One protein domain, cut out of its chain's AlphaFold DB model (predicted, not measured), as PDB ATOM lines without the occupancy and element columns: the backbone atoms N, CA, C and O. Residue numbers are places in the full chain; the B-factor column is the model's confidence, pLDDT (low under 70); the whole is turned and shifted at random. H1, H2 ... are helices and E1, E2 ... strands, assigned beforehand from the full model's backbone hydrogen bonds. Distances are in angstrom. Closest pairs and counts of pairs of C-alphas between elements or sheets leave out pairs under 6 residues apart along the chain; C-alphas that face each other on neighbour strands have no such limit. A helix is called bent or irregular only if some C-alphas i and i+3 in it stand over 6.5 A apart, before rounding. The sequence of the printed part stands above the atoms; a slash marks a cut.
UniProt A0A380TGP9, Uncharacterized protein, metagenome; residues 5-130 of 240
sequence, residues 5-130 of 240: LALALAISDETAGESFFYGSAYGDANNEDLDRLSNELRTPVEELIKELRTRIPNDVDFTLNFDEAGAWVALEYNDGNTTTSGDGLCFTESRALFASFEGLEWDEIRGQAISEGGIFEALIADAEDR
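This is residues 5 to 130 of the 240 residues of an uncharacterized protein of metagenome (UniProt A0A380TGP9). A twisted four-stranded sheet has three helices, H1, H2 and H3, over one face, while a long fourth helix, H4, grazes the sheet with its first part and reaches away as an arm whose residues 121 to 128 stick out. H1 crosses the strands, and H2 and H3 run slantwise to them. The printed part has 126 residues with four named helices and four named strands, in the order H1 E1 H2 E2 E3 E4 H3 H4; the sheet, E1 E2 E3 E4, is antiparallel throughout, and the class is mixed, helices and strands. The whole is only just compact, close to loose, with a radius of gyration of the C-alphas of 16.5 A, and elongated, spanning 55 by 31 by 27 A.

H1, residues 5 to 15, begins at C-alpha 5 (1.915, 104.478, 135.678) and is 15.2 A long. E1 is residues 18 to 23, 16.8 A. H2, residues 39 to 55, is 24.9 A long; it is neither bent nor irregular, but only just: C-alphas 40 and 43 are 6.2 A apart. E2, residues 60 to 67, is 22.4 A long and E3, residues 70 to 77, 23.1 A. E4 is residues 88 to 91, 9.7 A, and H3 is residues 94 to 102, 12.8 A. H4, residues 106 to 128, is 33.8 A long and ends at C-alpha 128 (45.848, 96.323, 154.655).

E1 and E2 are antiparallel neighbours, with N 21 and O 64 at 2.8 A. E2, E3 and E4 form a meander, each strand the antiparallel neighbour of the one before, in two hairpins: N 63 and O 74 are 2.9 A apart, and N 89 and O 73 2.9 A. H1, H2 and H3 on the same face of the sheet make two layers, helices on one face of a sheet. H1, at a height of 6.8 A, is over E2 and, only just, with 3 C-alphas, over E3; its closest C-alphas to E2 are those of Ala 8 and Phe 66, 5.1 A. H2, 9.9 A high, is over E1 and E2. H3, 8.4 A high, is over E4. H1 and H2 only just touch, with 3 pairs of C-alphas within 8 A, through residue 41 alone of H2; Ile 11 and Leu 41 have the closest C-alphas, 7.1 A. H2 and H3 only just touch, also with 3 pairs, through residues 48 to 55 alone of H2, at a shallow tilt of 16 degrees, the same way; the closest C-alphas are those of Arg 55 and Phe 101, 7.3 A. H4 only grazes the sheet with residues 106 to 114. In H1 and H3 each O i to N i+4 pair is within hydrogen-bond range; in H2 11 of 13 are, in H4 17 of 19.

The C-alphas of Glu 40 and Asp 129 are farthest apart, 56.9 A. The printed part has no cut. The link from E1 to H2, 15 residues, is long. Mean pLDDT of the printed part is 74.8; 36 residues are under 70, among them 17 to 33 and 80 to 88.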
ATOM      1  N   LEU A   5       1.264 103.920 136.858       68.44
ATOM      2  CA  LEU A   5       1.915 104.478 135.678       68.44
ATOM      3  C   LEU A   5       1.402 105.894 135.396       68.44
ATOM      4  O   LEU A   5       2.196 106.798 135.153       68.44
ATOM      5  N   ALA A   6       0.090 106.117 135.499       76.31
ATOM      6  CA  ALA A   6      -0.477 107.464 135.403       76.31
ATOM      7  C   ALA A   6       0.027 108.381 136.531       76.31
ATOM      8  O   ALA A   6       0.304 109.554 136.290       76.31
ATOM      9  N   LEU A   7       0.182 107.842 137.747       75.00
ATOM     10  CA  LEU A   7       0.773 108.571 138.870       75.00
ATOM     11  C   LEU A   7       2.250 108.910 138.609       75.00
ATOM     12  O   LEU A   7       2.646 110.047 138.837       75.00
ATOM     13  N   ALA A   8       3.035 107.961 138.089       71.88
ATOM     14  CA  ALA A   8       4.446 108.155 137.754       71.88
ATOM     15  C   ALA A   8       4.646 109.260 136.713       71.88
ATOM     16  O   ALA A   8       5.453 110.161 136.916       71.88
ATOM     17  N   LEU A   9       3.859 109.223 135.634       73.31
ATOM     18  CA  LEU A   9       3.903 110.231 134.576       73.31
ATOM     19  C   LEU A   9       3.525 111.620 135.104       73.31
ATOM     20  O   LEU A   9       4.222 112.586 134.823       73.31
ATOM     21  N   ALA A  10       2.470 111.716 135.921       78.06
ATOM     22  CA  ALA A  10       2.048 112.990 136.500       78.06
ATOM     23  C   ALA A  10       3.089 113.575 137.470       78.06
ATOM     24  O   ALA A  10       3.302 114.784 137.491       78.06
ATOM     25  N   ILE A  11       3.757 112.723 138.252       74.62
ATOM     26  CA  ILE A  11       4.847 113.136 139.140       74.62
ATOM     27  C   ILE A  11       6.053 113.602 138.321       74.62
ATOM     28  O   ILE A  11       6.568 114.685 138.576       74.62
ATOM     29  N   SER A  12       6.461 112.830 137.309       74.81
ATOM     30  CA  SER A  12       7.567 113.185 136.412       74.81
ATOM     31  C   SER A  12       7.335 114.537 135.725       74.81
ATOM     32  O   SER A  12       8.264 115.341 135.620       74.81
ATOM     33  N   ASP A  13       6.099 114.810 135.298       77.62
ATOM     34  CA  ASP A  13       5.704 116.097 134.719       77.62
ATOM     35  C   ASP A  13       5.811 117.250 135.739       77.62
ATOM     36  O   ASP A  13       6.274 118.339 135.389       77.62
ATOM     37  N   GLU A  14       5.412 117.035 137.001       79.19
ATOM     38  CA  GLU A  14       5.485 118.057 138.059       79.19
ATOM     39  C   GLU A  14       6.916 118.310 138.564       79.19
ATOM     40  O   GLU A  14       7.221 119.427 138.989       79.19
ATOM     41  N   THR A  15       7.806 117.315 138.502       72.00
ATOM     42  CA  THR A  15       9.158 117.404 139.082       72.00
ATOM     43  C   THR A  15      10.286 117.493 138.063       72.00
ATOM     44  O   THR A  15      11.456 117.401 138.429       72.00
ATOM     45  N   ALA A  16       9.953 117.750 136.795       72.94
ATOM     46  CA  ALA A  16      10.913 117.906 135.702       72.94
ATOM     47  C   ALA A  16      11.813 116.672 135.471       72.94
ATOM     48  O   ALA A  16      12.971 116.821 135.084       72.94
ATOM     49  N   GLY A  17      11.258 115.471 135.666       61.16
ATOM     50  CA  GLY A  17      11.869 114.203 135.246       61.16
ATOM     51  C   GLY A  17      12.351 113.276 136.361       61.16
ATOM     52  O   GLY A  17      12.601 112.110 136.076       61.16
ATOM     53  N   GLU A  18      12.452 113.732 137.615       60.38
ATOM     54  CA  GLU A  18      12.897 112.872 138.726       60.38
ATOM     55  C   GLU A  18      12.165 113.203 140.033       60.38
ATOM     56  O   GLU A  18      12.013 114.371 140.396       60.38
ATOM     57  N   SER A  19      11.695 112.174 140.741       59.12
ATOM     58  CA  SER A  19      11.146 112.284 142.095       59.12
ATOM     59  C   SER A  19      11.525 111.083 142.947       59.12
ATOM     60  O   SER A  19      11.284 109.935 142.561       59.12
ATOM     61  N   PHE A  20      12.024 111.372 144.147       62.25
ATOM     62  CA  PHE A  20      12.437 110.392 145.142       62.25
ATOM     63  C   PHE A  20      11.558 110.548 146.381       62.25
ATOM     64  O   PHE A  20      11.419 111.640 146.922       62.25
ATOM     65  N   PHE A  21      10.950 109.465 146.852       66.69
ATOM     66  CA  PHE A  21      10.168 109.479 148.084       66.69
ATOM     67  C   PHE A  21      10.718 108.442 149.048       66.69
ATOM     68  O   PHE A  21      10.675 107.239 148.789       66.69
ATOM     69  N   TYR A  22      11.234 108.916 150.175       55.19
ATOM     70  CA  TYR A  22      11.900 108.066 151.149       55.19
ATOM     71  C   TYR A  22      10.921 107.535 152.200       55.19
ATOM     72  O   TYR A  22      10.075 108.260 152.720       55.19
ATOM     73  N   GLY A  23      11.037 106.261 152.549       58.06
ATOM     74  CA  GLY A  23      10.290 105.626 153.624       58.06
ATOM     75  C   GLY A  23      11.241 104.937 154.587       58.06
ATOM     76  O   GLY A  23      11.704 103.843 154.295       58.06
ATOM     77  N   SER A  24      11.487 105.546 155.753       55.34
ATOM     78  CA  SER A  24      12.347 104.927 156.767       55.34
ATOM     79  C   SER A  24      11.594 104.073 157.791       55.34
ATOM     80  O   SER A  24      10.521 104.458 158.270       55.34
ATOM     81  N   ALA A  25      12.222 102.968 158.179       52.16
ATOM     82  CA  ALA A  25      11.953 102.122 159.329       52.16
ATOM     83  C   ALA A  25      12.160 102.828 160.687       52.16
ATOM     84  O   ALA A  25      11.426 102.545 161.637       52.16
ATOM     85  N   TYR A  26      13.108 103.770 160.791       44.06
ATOM     86  CA  TYR A  26      13.528 104.385 162.066       44.06
ATOM     87  C   TYR A  26      12.948 105.782 162.347       44.06
ATOM     88  O   TYR A  26      13.168 106.329 163.428       44.06
ATOM     89  N   GLY A  27      12.135 106.327 161.438       44.31
ATOM     90  CA  GLY A  27      11.437 107.603 161.633       44.31
ATOM     91  C   GLY A  27      11.987 108.765 160.802       44.31
ATOM     92  O   GLY A  27      13.100 108.711 160.300       44.31
ATOM     93  N   ASP A  28      11.112 109.765 160.630       46.47
ATOM     94  CA  ASP A  28      11.144 110.904 159.700       46.47
ATOM     95  C   ASP A  28      11.768 110.611 158.333       46.47
ATOM     96  O   ASP A  28      12.919 110.907 158.030       46.47
ATOM     97  N   ALA A  29      10.913 110.074 157.459       51.84
ATOM     98  CA  ALA A  29      11.086 110.231 156.026       51.84
ATOM     99  C   ALA A  29      11.339 111.713 155.727       51.84
ATOM    100  O   ALA A  29      10.487 112.553 156.035       51.84
ATOM    101  N   ASN A  30      12.503 112.027 155.161       53.50
ATOM    102  CA  ASN A  30      12.798 113.375 154.716       53.50
ATOM    103  C   ASN A  30      11.910 113.654 153.495       53.50
ATOM    104  O   ASN A  30      12.234 113.317 152.364       53.50
ATOM    105  N   ASN A  31      10.709 114.157 153.765       62.94
ATOM    106  CA  ASN A  31       9.602 114.265 152.817       62.94
ATOM    107  C   ASN A  31       9.615 115.598 152.058       62.94
ATOM    108  O   ASN A  31       8.576 116.025 151.555       62.94
ATOM    109  N   GLU A  32      10.771 116.261 151.964       66.44
ATOM    110  CA  GLU A  32      10.911 117.526 151.231       66.44
ATOM    111  C   GLU A  32      10.397 117.405 149.787       66.44
ATOM    112  O   GLU A  32       9.837 118.359 149.248       66.44
ATOM    113  N   ASP A  33      10.505 116.217 149.189       68.81
ATOM    114  CA  ASP A  33       9.988 115.931 147.853       68.81
ATOM    115  C   ASP A  33       8.459 115.723 147.825       68.81
ATOM    116  O   ASP A  33       7.808 116.155 146.872       68.81
ATOM    117  N   LEU A  34       7.830 115.173 148.880       74.56
ATOM    118  CA  LEU A  34       6.354 115.129 148.979       74.56
ATOM    119  C   LEU A  34       5.762 116.534 149.059       74.56
ATOM    120  O   LEU A  34       4.670 116.780 148.540       74.56
ATOM    121  N   ASP A  35       6.478 117.460 149.699       79.94
ATOM    122  CA  ASP A  35       6.031 118.840 149.827       79.94
ATOM    123  C   ASP A  35       6.042 119.610 148.503       79.94
ATOM    124  O   ASP A  35       5.311 120.598 148.373       79.94
ATOM    125  N   ARG A  36       6.792 119.127 147.507       79.00
ATOM    126  CA  ARG A  36       6.821 119.681 146.145       79.00
ATOM    127  C   ARG A  36       5.654 119.213 145.280       79.00
ATOM    128  O   ARG A  36       5.321 119.906 144.324       79.00
ATOM    129  N   LEU A  37       5.018 118.093 145.624       79.19
ATOM    130  CA  LEU A  37       3.859 117.590 144.890       79.19
ATOM    131  C   LEU A  37       2.613 118.437 145.138       79.19
ATOM    132  O   LEU A  37       2.331 118.863 146.271       79.19
ATOM    133  N   SER A  38       1.802 118.578 144.089       83.56
ATOM    134  CA  SER A  38       0.440 119.082 144.205       83.56
ATOM    135  C   SER A  38      -0.401 118.219 145.157       83.56
ATOM    136  O   SER A  38      -0.163 117.023 145.349       83.56
ATOM    137  N   ASN A  39      -1.434 118.812 145.765       83.69
ATOM    138  CA  ASN A  39      -2.322 118.093 146.694       83.69
ATOM    139  C   ASN A  39      -2.986 116.860 146.049       83.69
ATOM    140  O   ASN A  39      -3.295 115.890 146.748       83.69
ATOM    141  N   GLU A  40      -3.203 116.909 144.731       84.56
ATOM    142  CA  GLU A  40      -3.815 115.833 143.948       84.56
ATOM    143  C   GLU A  40      -2.901 114.606 143.836       84.56
ATOM    144  O   GLU A  40      -3.403 113.485 143.913       84.56
ATOM    145  N   LEU A  41      -1.579 114.798 143.734       82.25
ATOM    146  CA  LEU A  41      -0.594 113.710 143.654       82.25
ATOM    147  C   LEU A  41      -0.080 113.272 145.028       82.25
ATOM    148  O   LEU A  41       0.135 112.081 145.260       82.25
ATOM    149  N   ARG A  42       0.038 114.209 145.973       84.31
ATOM    150  CA  ARG A  42       0.526 113.941 147.331       84.31
ATOM    151  C   ARG A  42      -0.305 112.886 148.052       84.31
ATOM    152  O   ARG A  42       0.246 111.929 148.586       84.31
ATOM    153  N   THR A  43      -1.632 113.023 148.037       85.38
ATOM    154  CA  THR A  43      -2.526 112.098 148.762       85.38
ATOM    155  C   THR A  43      -2.370 110.648 148.265       85.38
ATOM    156  O   THR A  43      -2.177 109.751 149.090       85.38
ATOM    157  N   PRO A  44      -2.398 110.365 146.945       83.62
ATOM    158  CA  PRO A  44      -2.088 109.037 146.424       83.62
ATOM    159  C   PRO A  44      -0.727 108.470 146.829       83.62
ATOM    160  O   PRO A  44      -0.671 107.285 147.160       83.62
ATOM    161  N   VAL A  45       0.333 109.281 146.803       82.69
ATOM    162  CA  VAL A  45       1.687 108.835 147.166       82.69
ATOM    163  C   VAL A  45       1.776 108.538 148.663       82.69
ATOM    164  O   VAL A  45       2.277 107.486 149.045       82.69
ATOM    165  N   GLU A  46       1.209 109.387 149.522       85.62
ATOM    166  CA  GLU A  46       1.155 109.138 150.968       85.62
ATOM    167  C   GLU A  46       0.402 107.849 151.317       85.62
ATOM    168  O   GLU A  46       0.799 107.121 152.228       85.62
ATOM    169  N   GLU A  47      -0.698 107.558 150.621       86.38
ATOM    170  CA  GLU A  47      -1.433 106.304 150.803       86.38
ATOM    171  C   GLU A  47      -0.597 105.092 150.379       86.38
ATOM    172  O   GLU A  47      -0.572 104.097 151.103       86.38
ATOM    173  N   LEU A  48       0.133 105.191 149.262       84.94
ATOM    174  CA  LEU A  48       1.045 104.141 148.809       84.94
ATOM    175  C   LEU A  48       2.182 103.911 149.820       84.94
ATOM    176  O   LEU A  48       2.433 102.770 150.197       84.94
ATOM    177  N   ILE A  49       2.808 104.977 150.326       85.62
ATOM    178  CA  ILE A  49       3.846 104.911 151.369       85.62
ATOM    179  C   ILE A  49       3.300 104.252 152.641       85.62
ATOM    180  O   ILE A  49       3.956 103.391 153.231       85.62
ATOM    181  N   LYS A  50       2.090 104.630 153.076       86.62
ATOM    182  CA  LYS A  50       1.440 104.013 154.244       86.62
ATOM    183  C   LYS A  50       1.219 102.522 154.029       86.62
ATOM    184  O   LYS A  50       1.475 101.751 154.945       86.62
ATOM    185  N   GLU A  51       0.768 102.113 152.847       88.19
ATOM    186  CA  GLU A  51       0.548 100.702 152.537       88.19
ATOM    187  C   GLU A  51       1.869  99.920 152.486       88.19
ATOM    188  O   GLU A  51       1.963  98.862 153.108       88.19
ATOM    189  N   LEU A  52       2.918 100.475 151.865       87.12
ATOM    190  CA  LEU A  52       4.267  99.895 151.845       87.12
ATOM    191  C   LEU A  52       4.787  99.603 153.256       87.12
ATOM    192  O   LEU A  52       5.200  98.480 153.539       87.12
ATOM    193  N   ARG A  53       4.641 100.557 154.183       86.50
ATOM    194  CA  ARG A  53       5.033 100.390 155.596       86.50
ATOM    195  C   ARG A  53       4.302  99.267 156.330       86.50
ATOM    196  O   ARG A  53       4.779  98.812 157.361       86.50
ATOM    197  N   THR A  54       3.136  98.832 155.850       87.75
ATOM    198  CA  THR A  54       2.421  97.692 156.453       87.75
ATOM    199  C   THR A  54       2.877  96.338 155.917       87.75
ATOM    200  O   THR A  54       2.527  95.310 156.494       87.75
ATOM    201  N   ARG A  55       3.606  96.326 154.796       87.06
ATOM    202  CA  ARG A  55       4.002  95.116 154.062       87.06
ATOM    203  C   ARG A  55       5.494  94.828 154.163       87.06
ATOM    204  O   ARG A  55       5.873  93.663 154.139       87.06
ATOM    205  N   ILE A  56       6.307  95.873 154.267       87.56
ATOM    206  CA  ILE A  56       7.760  95.782 154.389       87.56
ATOM    207  C   ILE A  56       8.120  95.626 155.876       87.56
ATOM    208  O   ILE A  56       7.547  96.335 156.713       87.56
ATOM    209  N   PRO A  57       9.020  94.693 156.234       89.00
ATOM    210  CA  PRO A  57       9.534  94.565 157.592       89.00
ATOM    211  C   PRO A  57      10.093  95.881 158.147       89.00
ATOM    212  O   PRO A  57      10.625  96.711 157.420       89.00
ATOM    213  N   ASN A  58      10.001  96.072 159.461       86.44
ATOM    214  CA  ASN A  58      10.445  97.300 160.126       86.44
ATOM    215  C   ASN A  58      11.970  97.404 160.304       86.44
ATOM    216  O   ASN A  58      12.427  98.303 160.998       86.44
ATOM    217  N   ASP A  59      12.728  96.462 159.757       83.56
ATOM    218  CA  ASP A  59      14.187  96.455 159.652       83.56
ATOM    219  C   ASP A  59      14.653  96.675 158.201       83.56
ATOM    220  O   ASP A  59      15.831  96.510 157.891       83.56
ATOM    221  N   VAL A  60      13.728  97.034 157.304       84.38
ATOM    222  CA  VAL A  60      13.995  97.315 155.893       84.38
ATOM    223  C   VAL A  60      13.461  98.711 155.560       84.38
ATOM    224  O   VAL A  60      12.258  98.973 155.631       84.38
ATOM    225  N   ASP A  61      14.370  99.613 155.208       84.88
ATOM    226  CA  ASP A  61      14.058 100.921 154.645       84.88
ATOM    227  C   ASP A  61      13.631 100.763 153.171       84.88
ATOM    228  O   ASP A  61      13.936  99.765 152.510       84.88
ATOM    229  N   PHE A  62      12.887 101.732 152.633       84.62
ATOM    230  CA  PHE A  62      12.534 101.730 151.216       84.62
ATOM    231  C   PHE A  62      12.590 103.117 150.588       84.62
ATOM    232  O   PHE A  62      12.261 104.126 151.214       84.62
ATOM    233  N   THR A  63      12.924 103.153 149.301       84.19
ATOM    234  CA  THR A  63      12.810 104.353 148.469       84.19
ATOM    235  C   THR A  63      11.841 104.077 147.335       84.19
ATOM    236  O   THR A  63      12.010 103.121 146.584       84.19
ATOM    237  N   LEU A  64      10.809 104.904 147.218       83.88
ATOM    238  CA  LEU A  64       9.854 104.877 146.121       83.88
ATOM    239  C   LEU A  64      10.259 105.929 145.088       83.88
ATOM    240  O   LEU A  64      10.360 107.110 145.407       83.88
ATOM    241  N   ASN A  65      10.451 105.494 143.850       80.69
ATOM    242  CA  ASN A  65      10.941 106.322 142.762       80.69
ATOM    243  C   ASN A  65       9.919 106.385 141.638       80.69
ATOM    244  O   ASN A  65       9.266 105.383 141.321       80.69
ATOM    245  N   PHE A  66       9.825 107.561 141.031       77.12
ATOM    246  CA  PHE A  66       9.062 107.790 139.816       77.12
ATOM    247  C   PHE A  66       9.940 108.564 138.839       77.12
ATOM    248  O   PHE A  66      10.318 109.705 139.111       77.12
ATOM    249  N   ASP A  67      10.260 107.931 137.720       72.31
ATOM    250  CA  ASP A  67      11.079 108.498 136.654       72.31
ATOM    251  C   ASP A  67      10.501 108.130 135.274       72.31
ATOM    252  O   ASP A  67       9.458 107.474 135.158       72.31
ATOM    253  N   GLU A  68      11.174 108.558 134.204       69.81
ATOM    254  CA  GLU A  68      10.776 108.248 132.824       69.81
ATOM    255  C   GLU A  68      10.784 106.737 132.506       69.81
ATOM    256  O   GLU A  68      10.100 106.299 131.576       69.81
ATOM    257  N   ALA A  69      11.545 105.931 133.257       69.88
ATOM    258  CA  ALA A  69      11.581 104.476 133.117       69.88
ATOM    259  C   ALA A  69      10.427 103.787 133.871       69.88
ATOM    260  O   ALA A  69      10.083 102.642 133.552       69.88
ATOM    261  N   GLY A  70       9.787 104.487 134.809       73.25
ATOM    262  CA  GLY A  70       8.541 104.098 135.450       73.25
ATOM    263  C   GLY A  70       8.575 104.254 136.966       73.25
ATOM    264  O   GLY A  70       9.274 105.095 137.522       73.25
ATOM    265  N   ALA A  71       7.767 103.440 137.645       79.50
ATOM    266  CA  ALA A  71       7.725 103.403 139.098       79.50
ATOM    267  C   ALA A  71       8.492 102.185 139.621       79.50
ATOM    268  O   ALA A  71       8.287 101.057 139.152       79.50
ATOM    269  N   TRP A  72       9.361 102.406 140.604       82.81
ATOM    270  CA  TRP A  72      10.123 101.334 141.232       82.81
ATOM    271  C   TRP A  72      10.349 101.578 142.724       82.81
ATOM    272  O   TRP A  72      10.369 102.715 143.195       82.81
ATOM    273  N   VAL A  73      10.467 100.490 143.488       84.75
ATOM    274  CA  VAL A  73      10.807 100.524 144.916       84.75
ATOM    275  C   VAL A  73      12.188  99.917 145.098       84.75
ATOM    276  O   VAL A  73      12.405  98.776 144.699       84.75
ATOM    277  N   ALA A  74      13.093 100.675 145.706       84.31
ATOM    278  CA  ALA A  74      14.337 100.172 146.273       84.31
ATOM    279  C   ALA A  74      14.070  99.711 147.708       84.31
ATOM    280  O   ALA A  74      13.404 100.429 148.457       84.31
ATOM    281  N   LEU A  75      14.592  98.550 148.087       85.00
ATOM    282  CA  LEU A  75      14.568  98.047 149.461       85.00
ATOM    283  C   LEU A  75      15.980  98.082 150.030       85.00
ATOM    284  O   LEU A  75      16.918  97.755 149.318       85.00
ATOM    285  N   GLU A  76      16.133  98.433 151.299       79.50
ATOM    286  CA  GLU A  76      17.437  98.516 151.949       79.50
ATOM    287  C   GLU A  76      17.355  97.874 153.331       79.50
ATOM    288  O   GLU A  76      16.632  98.347 154.206       79.50
ATOM    289  N   TYR A  77      18.055  96.756 153.529       81.19
ATOM    290  CA  TYR A  77      18.126  96.136 154.849       81.19
ATOM    291  C   TYR A  77      19.019  96.966 155.770       81.19
ATOM    292  O   TYR A  77      20.184  97.199 155.460       81.19
ATOM    293  N   ASN A  78      18.481  97.362 156.920       73.00
ATOM    294  CA  ASN A  78      19.197  98.168 157.890       73.00
ATOM    295  C   ASN A  78      19.661  97.287 159.056       73.00
ATOM    296  O   ASN A  78      18.896  96.951 159.961       73.00
ATOM    297  N   ASP A  79      20.938  96.916 159.038       70.88
ATOM    298  CA  ASP A  79      21.590  96.165 160.116       70.88
ATOM    299  C   ASP A  79      22.132  97.075 161.243       70.88
ATOM    300  O   ASP A  79      22.716  96.590 162.216       70.88
ATOM    301  N   GLY A  80      21.944  98.396 161.125       63.03
ATOM    302  CA  GLY A  80      22.524  99.417 161.998       63.03
ATOM    303  C   GLY A  80      23.968  99.812 161.656       63.03
ATOM    304  O   GLY A  80      24.504 100.714 162.300       63.03
ATOM    305  N   ASN A  81      24.588  99.184 160.651       53.78
ATOM    306  CA  ASN A  81      25.981  99.343 160.235       53.78
ATOM    307  C   ASN A  81      26.087  99.574 158.713       53.78
ATOM    308  O   ASN A  81      26.709  98.814 157.982       53.78
ATOM    309  N   THR A  82      25.563 100.710 158.247       50.31
ATOM    310  CA  THR A  82      25.969 101.399 156.997       50.31
ATOM    311  C   THR A  82      26.118 100.524 155.738       50.31
ATOM    312  O   THR A  82      26.937 100.834 154.873       50.31
ATOM    313  N   THR A  83      25.366  99.432 155.617       49.47
ATOM    314  CA  THR A  83      25.414  98.577 154.430       49.47
ATOM    315  C   THR A  83      24.124  98.761 153.666       49.47
ATOM    316  O   THR A  83      23.058  98.385 154.139       49.47
ATOM    317  N   THR A  84      24.231  99.346 152.476       51.88
ATOM    318  CA  THR A  84      23.098  99.516 151.574       51.88
ATOM    319  C   THR A  84      23.229  98.485 150.455       51.88
ATOM    320  O   THR A  84      24.109  98.557 149.602       51.88
ATOM    321  N   SER A  85      22.380  97.464 150.502       51.38
ATOM    322  CA  SER A  85      22.187  96.504 149.416       51.38
ATOM    323  C   SER A  85      20.703  96.480 149.121       51.38
ATOM    324  O   SER A  85      19.900  96.274 150.036       51.38
ATOM    325  N   GLY A  86      20.343  96.697 147.860       56.72
ATOM    326  CA  GLY A  86      18.951  96.794 147.472       56.72
ATOM    327  C   GLY A  86      18.680  96.296 146.072       56.72
ATOM    328  O   GLY A  86      19.375  96.650 145.121       56.72
ATOM    329  N   ASP A  87      17.611  95.519 145.961       61.59
ATOM    330  CA  ASP A  87      16.982  95.203 144.692       61.59
ATOM    331  C   ASP A  87      15.901  96.242 144.383       61.59
ATOM    332  O   ASP A  87      15.110  96.641 145.245       61.59
ATOM    333  N   GLY A  88      15.867  96.678 143.124       69.81
ATOM    334  CA  GLY A  88      14.799  97.511 142.590       69.81
ATOM    335  C   GLY A  88      13.655  96.648 142.066       69.81
ATOM    336  O   GLY A  88      13.844  95.833 141.163       69.81
ATOM    337  N   LEU A  89      12.447  96.845 142.589       79.31
ATOM    338  CA  LEU A  89      11.236  96.222 142.061       79.31
ATOM    339  C   LEU A  89      10.492  97.222 141.182       79.31
ATOM    340  O   LEU A  89       9.871  98.152 141.696       79.31
ATOM    341  N   CYS A  90      10.530  97.020 139.866       80.38
ATOM    342  CA  CYS A  90       9.740  97.808 138.920       80.38
ATOM    343  C   CYS A  90       8.283  97.331 138.889       80.38
ATOM    344  O   CYS A  90       8.007  96.129 138.900       80.38
ATOM    345  N   PHE A  91       7.338  98.265 138.786       77.12
ATOM    346  CA  PHE A  91       5.915  97.946 138.710       77.12
ATOM    347  C   PHE A  91       5.139  98.985 137.901       77.12
ATOM    348  O   PHE A  91       5.486 100.158 137.823       77.12
ATOM    349  N   THR A  92       4.022  98.546 137.327       73.19
ATOM    350  CA  THR A  92       3.068  99.420 136.626       73.19
ATOM    351  C   THR A  92       1.786  99.642 137.432       73.19
ATOM    352  O   THR A  92       1.048 100.592 137.188       73.19
ATOM    353  N   GLU A  93       1.510  98.780 138.415       79.69
ATOM    354  CA  GLU A  93       0.304  98.814 139.243       79.69
ATOM    355  C   GLU A  93       0.604  98.387 140.686       79.69
ATOM    356  O   GLU A  93       1.409  97.484 140.924       79.69
ATOM    357  N   SER A  94      -0.118  98.964 141.657       76.88
ATOM    358  CA  SER A  94       0.109  98.697 143.088       76.88
ATOM    359  C   SER A  94      -0.092  97.229 143.458       76.88
ATOM    360  O   SER A  94       0.635  96.672 144.271       76.88
ATOM    361  N   ARG A  95      -1.056  96.560 142.820       81.50
ATOM    362  CA  ARG A  95      -1.330  95.143 143.068       81.50
ATOM    363  C   ARG A  95      -0.150  94.252 142.679       81.50
ATOM    364  O   ARG A  95       0.101  93.275 143.375       81.50
ATOM    365  N   ALA A  96       0.530  94.566 141.578       81.06
ATOM    366  CA  ALA A  96       1.691  93.806 141.127       81.06
ATOM    367  C   ALA A  96       2.866  93.977 142.100       81.06
ATOM    368  O   ALA A  96       3.491  92.988 142.464       81.06
ATOM    369  N   LEU A  97       3.077  95.204 142.589       84.56
ATOM    370  CA  LEU A  97       4.065  95.510 143.624       84.56
ATOM    371  C   LEU A  97       3.790  94.761 144.936       84.56
ATOM    372  O   LEU A  97       4.676  94.146 145.512       84.56
ATOM    373  N   PHE A  98       2.551  94.761 145.426       85.62
ATOM    374  CA  PHE A  98       2.263  94.055 146.678       85.62
ATOM    375  C   PHE A  98       2.312  92.533 146.528       85.62
ATOM    376  O   PHE A  98       2.706  91.845 147.466       85.62
ATOM    377  N   ALA A  99       1.961  92.007 145.353       84.94
ATOM    378  CA  ALA A  99       2.117  90.588 145.061       84.94
ATOM    379  C   ALA A  99       3.593  90.165 144.996       84.94
ATOM    380  O   ALA A  99       3.901  89.040 145.382       84.94
ATOM    381  N   SER A 100       4.506  91.036 144.543       82.62
ATOM    382  CA  SER A 100       5.935  90.709 144.555       82.62
ATOM    383  C   SER A 100       6.483  90.621 145.978       82.62
ATOM    384  O   SER A 100       7.226  89.686 146.255       82.62
ATOM    385  N   PHE A 101       6.047  91.482 146.908       84.75
ATOM    386  CA  PHE A 101       6.457  91.385 148.319       84.75
ATOM    387  C   PHE A 101       6.004  90.100 149.017       84.75
ATOM    388  O   PHE A 101       6.714  89.600 149.884       84.75
ATOM    389  N   GLU A 102       4.841  89.547 148.658       84.38
ATOM    390  CA  GLU A 102       4.377  88.264 149.213       84.38
ATOM    391  C   GLU A 102       5.266  87.082 148.792       84.38
ATOM    392  O   GLU A 102       5.268  86.055 149.467       84.38
ATOM    393  N   GLY A 103       6.012  87.223 147.692       82.69
ATOM    394  CA  GLY A 103       6.950  86.219 147.195       82.69
ATOM    395  C   GLY A 103       8.406  86.442 147.606       82.69
ATOM    396  O   GLY A 103       9.255  85.669 147.171       82.69
ATOM    397  N   LEU A 104       8.712  87.484 148.387       85.44
ATOM    398  CA  LEU A 104      10.076  87.740 148.848       85.44
ATOM    399  C   LEU A 104      10.418  86.877 150.062       85.44
ATOM    400  O   LEU A 104       9.741  86.915 151.091       85.44
ATOM    401  N   GLU A 105      11.539  86.170 149.967       88.81
ATOM    402  CA  GLU A 105      12.170  85.497 151.096       88.81
ATOM    403  C   GLU A 105      13.001  86.526 151.875       88.81
ATOM    404  O   GLU A 105      14.192  86.718 151.638       88.81
ATOM    405  N   TRP A 106      12.357  87.245 152.798       87.50
ATOM    406  CA  TRP A 106      12.991  88.345 153.543       87.50
ATOM    407  C   TRP A 106      14.290  87.943 154.255       87.50
ATOM    408  O   TRP A 106      15.212  88.748 154.340       87.50
ATOM    409  N   ASP A 107      14.393  86.704 154.738       87.94
ATOM    410  CA  ASP A 107      15.616  86.200 155.373       87.94
ATOM    411  C   ASP A 107      16.768  86.000 154.375       87.94
ATOM    412  O   ASP A 107      17.931  86.154 154.750       87.94
ATOM    413  N   GLU A 108      16.466  85.708 153.108       84.88
ATOM    414  CA  GLU A 108      17.468  85.636 152.041       84.88
ATOM    415  C   GLU A 108      18.001  87.034 151.709       84.88
ATOM    416  O   GLU A 108      19.214  87.217 151.672       84.88
ATOM    417  N   ILE A 109      17.116  88.034 151.599       81.12
ATOM    418  CA  ILE A 109      17.500  89.445 151.403       81.12
ATOM    419  C   ILE A 109      18.398  89.926 152.549       81.12
ATOM    420  O   ILE A 109      19.457  90.503 152.306       81.12
ATOM    421  N   ARG A 110      18.020  89.643 153.805       84.75
ATOM    422  CA  ARG A 110      18.855  89.946 154.981       84.75
ATOM    423  C   ARG A 110      20.214  89.256 154.890       84.75
ATOM    424  O   ARG A 110      21.243  89.888 155.103       84.75
ATOM    425  N   GLY A 111      20.228  87.960 154.574       81.19
ATOM    426  CA  GLY A 111      21.455  87.174 154.453       81.19
ATOM    427  C   GLY A 111      22.391  87.693 153.361       81.19
ATOM    428  O   GLY A 111      23.599  87.772 153.585       81.19
ATOM    429  N   GLN A 112      21.840  88.092 152.213       77.88
ATOM    430  CA  GLN A 112      22.591  88.714 151.129       77.88
ATOM    431  C   GLN A 112      23.164  90.063 151.560       77.88
ATOM    432  O   GLN A 112      24.370  90.251 151.446       77.88
ATOM    433  N   ALA A 113      22.350  90.956 152.130       75.00
ATOM    434  CA  ALA A 113      22.814  92.260 152.598       75.00
ATOM    435  C   ALA A 113      23.929  92.136 153.654       75.00
ATOM    436  O   ALA A 113      24.947  92.814 153.555       75.00
ATOM    437  N   ILE A 114      23.805  91.204 154.607       77.19
ATOM    438  CA  ILE A 114      24.861  90.904 155.591       77.19
ATOM    439  C   ILE A 114      26.120  90.360 154.900       77.19
ATOM    440  O   ILE A 114      27.238  90.741 155.248       77.19
ATOM    441  N   SER A 115      25.964  89.465 153.921       74.88
ATOM    442  CA  SER A 115      27.094  88.913 153.169       74.88
ATOM    443  C   SER A 115      27.817  89.984 152.353       74.88
ATOM    444  O   SER A 115      29.044  89.960 152.288       74.88
ATOM    445  N   GLU A 116      27.080  90.903 151.733       69.75
ATOM    446  CA  GLU A 116      27.628  92.052 151.012       69.75
ATOM    447  C   GLU A 116      28.305  93.038 151.975       69.75
ATOM    448  O   GLU A 116      29.400  93.517 151.685       69.75
ATOM    449  N   GLY A 117      27.750  93.235 153.175       66.81
ATOM    450  CA  GLY A 117      28.397  93.954 154.278       66.81
ATOM    451  C   GLY A 117      29.744  93.337 154.676       66.81
ATOM    452  O   GLY A 117      30.751  94.034 154.807       66.81
ATOM    453  N   GLY A 118      29.810  92.005 154.757       66.31
ATOM    454  CA  GLY A 118      31.049  91.262 155.018       66.31
ATOM    455  C   GLY A 118      32.135  91.441 153.947       66.31
ATOM    456  O   GLY A 118      33.323  91.273 154.237       66.31
ATOM    457  N   ILE A 119      31.774  91.847 152.720       69.31
ATOM    458  CA  ILE A 119      32.754  92.190 151.677       69.31
ATOM    459  C   ILE A 119      33.563  93.420 152.096       69.31
ATOM    460  O   ILE A 119      34.748  93.481 151.783       69.31
ATOM    461  N   PHE A 120      32.998  94.375 152.842       67.38
ATOM    462  CA  PHE A 120      33.750  95.552 153.287       67.38
ATOM    463  C   PHE A 120      34.865  95.188 154.268       67.38
ATOM    464  O   PHE A 120      35.974  95.695 154.122       67.38
ATOM    465  N   GLU A 121      34.623  94.269 155.203       69.69
ATOM    466  CA  GLU A 121      35.660  93.760 156.112       69.69
ATOM    467  C   GLU A 121      36.777  93.046 155.340       69.69
ATOM    468  O   GLU A 121      37.960  93.299 155.574       69.69
ATOM    469  N   ALA A 122      36.409  92.220 154.355       74.19
ATOM    470  CA  ALA A 122      37.372  91.580 153.463       74.19
ATOM    471  C   ALA A 122      38.151  92.608 152.622       74.19
ATOM    472  O   ALA A 122      39.357  92.473 152.457       74.19
ATOM    473  N   LEU A 123      37.500  93.671 152.138       72.31
ATOM    474  CA  LEU A 123      38.143  94.761 151.400       72.31
ATOM    475  C   LEU A 123      39.070  95.606 152.282       72.31
ATOM    476  O   LEU A 123      40.066  96.118 151.770       72.31
ATOM    477  N   ILE A 124      38.758  95.772 153.573       72.88
ATOM    478  CA  ILE A 124      39.653  96.404 154.551       72.88
ATOM    479  C   ILE A 124      40.890  95.526 154.735       72.88
ATOM    480  O   ILE A 124      41.996  96.023 154.545       72.88
ATOM    481  N   ALA A 125      40.711  94.231 155.013       76.50
ATOM    482  CA  ALA A 125      41.817  93.284 155.167       76.50
ATOM    483  C   ALA A 125      42.695  93.215 153.901       76.50
ATOM    484  O   ALA A 125      43.914  93.368 153.968       76.50
ATOM    485  N   ASP A 126      42.081  93.115 152.721       75.19
ATOM    486  CA  ASP A 126      42.783  93.157 151.436       75.19
ATOM    487  C   ASP A 126      43.504  94.494 151.211       75.19
ATOM    488  O   ASP A 126      44.559  94.535 150.576       75.19
ATOM    489  N   ALA A 127      42.938  95.616 151.670       71.38
ATOM    490  CA  ALA A 127      43.592  96.918 151.580       71.38
ATOM    491  C   ALA A 127      44.795  97.018 152.528       71.38
ATOM    492  O   ALA A 127      45.792  97.639 152.152       71.38
ATOM    493  N   GLU A 128      44.734  96.394 153.707       70.06
ATOM    494  CA  GLU A 128      45.848  96.323 154.655       70.06
ATOM    495  C   GLU A 128      47.044  95.530 154.106       70.06
ATOM    496  O   GLU A 128      48.182  95.864 154.445       70.06
ATOM    497  N   ASP A 129      46.802  94.536 153.245       74.00
ATOM    498  CA  ASP A 129      47.834  93.680 152.643       74.00
ATOM    499  C   ASP A 129      48.420  94.226 151.326       74.00
ATOM    500  O   ASP A 129      49.406  93.696 150.797       74.00
ATOM    501  N   ARG A 130      47.856  95.309 150.773       66.69
ATOM    502  CA  ARG A 130      48.375  95.925 149.543       66.69
ATOM    503  C   ARG A 130      49.649  96.735 149.811       66.69
ATOM    504  O   ARG A 130      49.729  97.465 150.798       66.69
TER     505      ARG A 130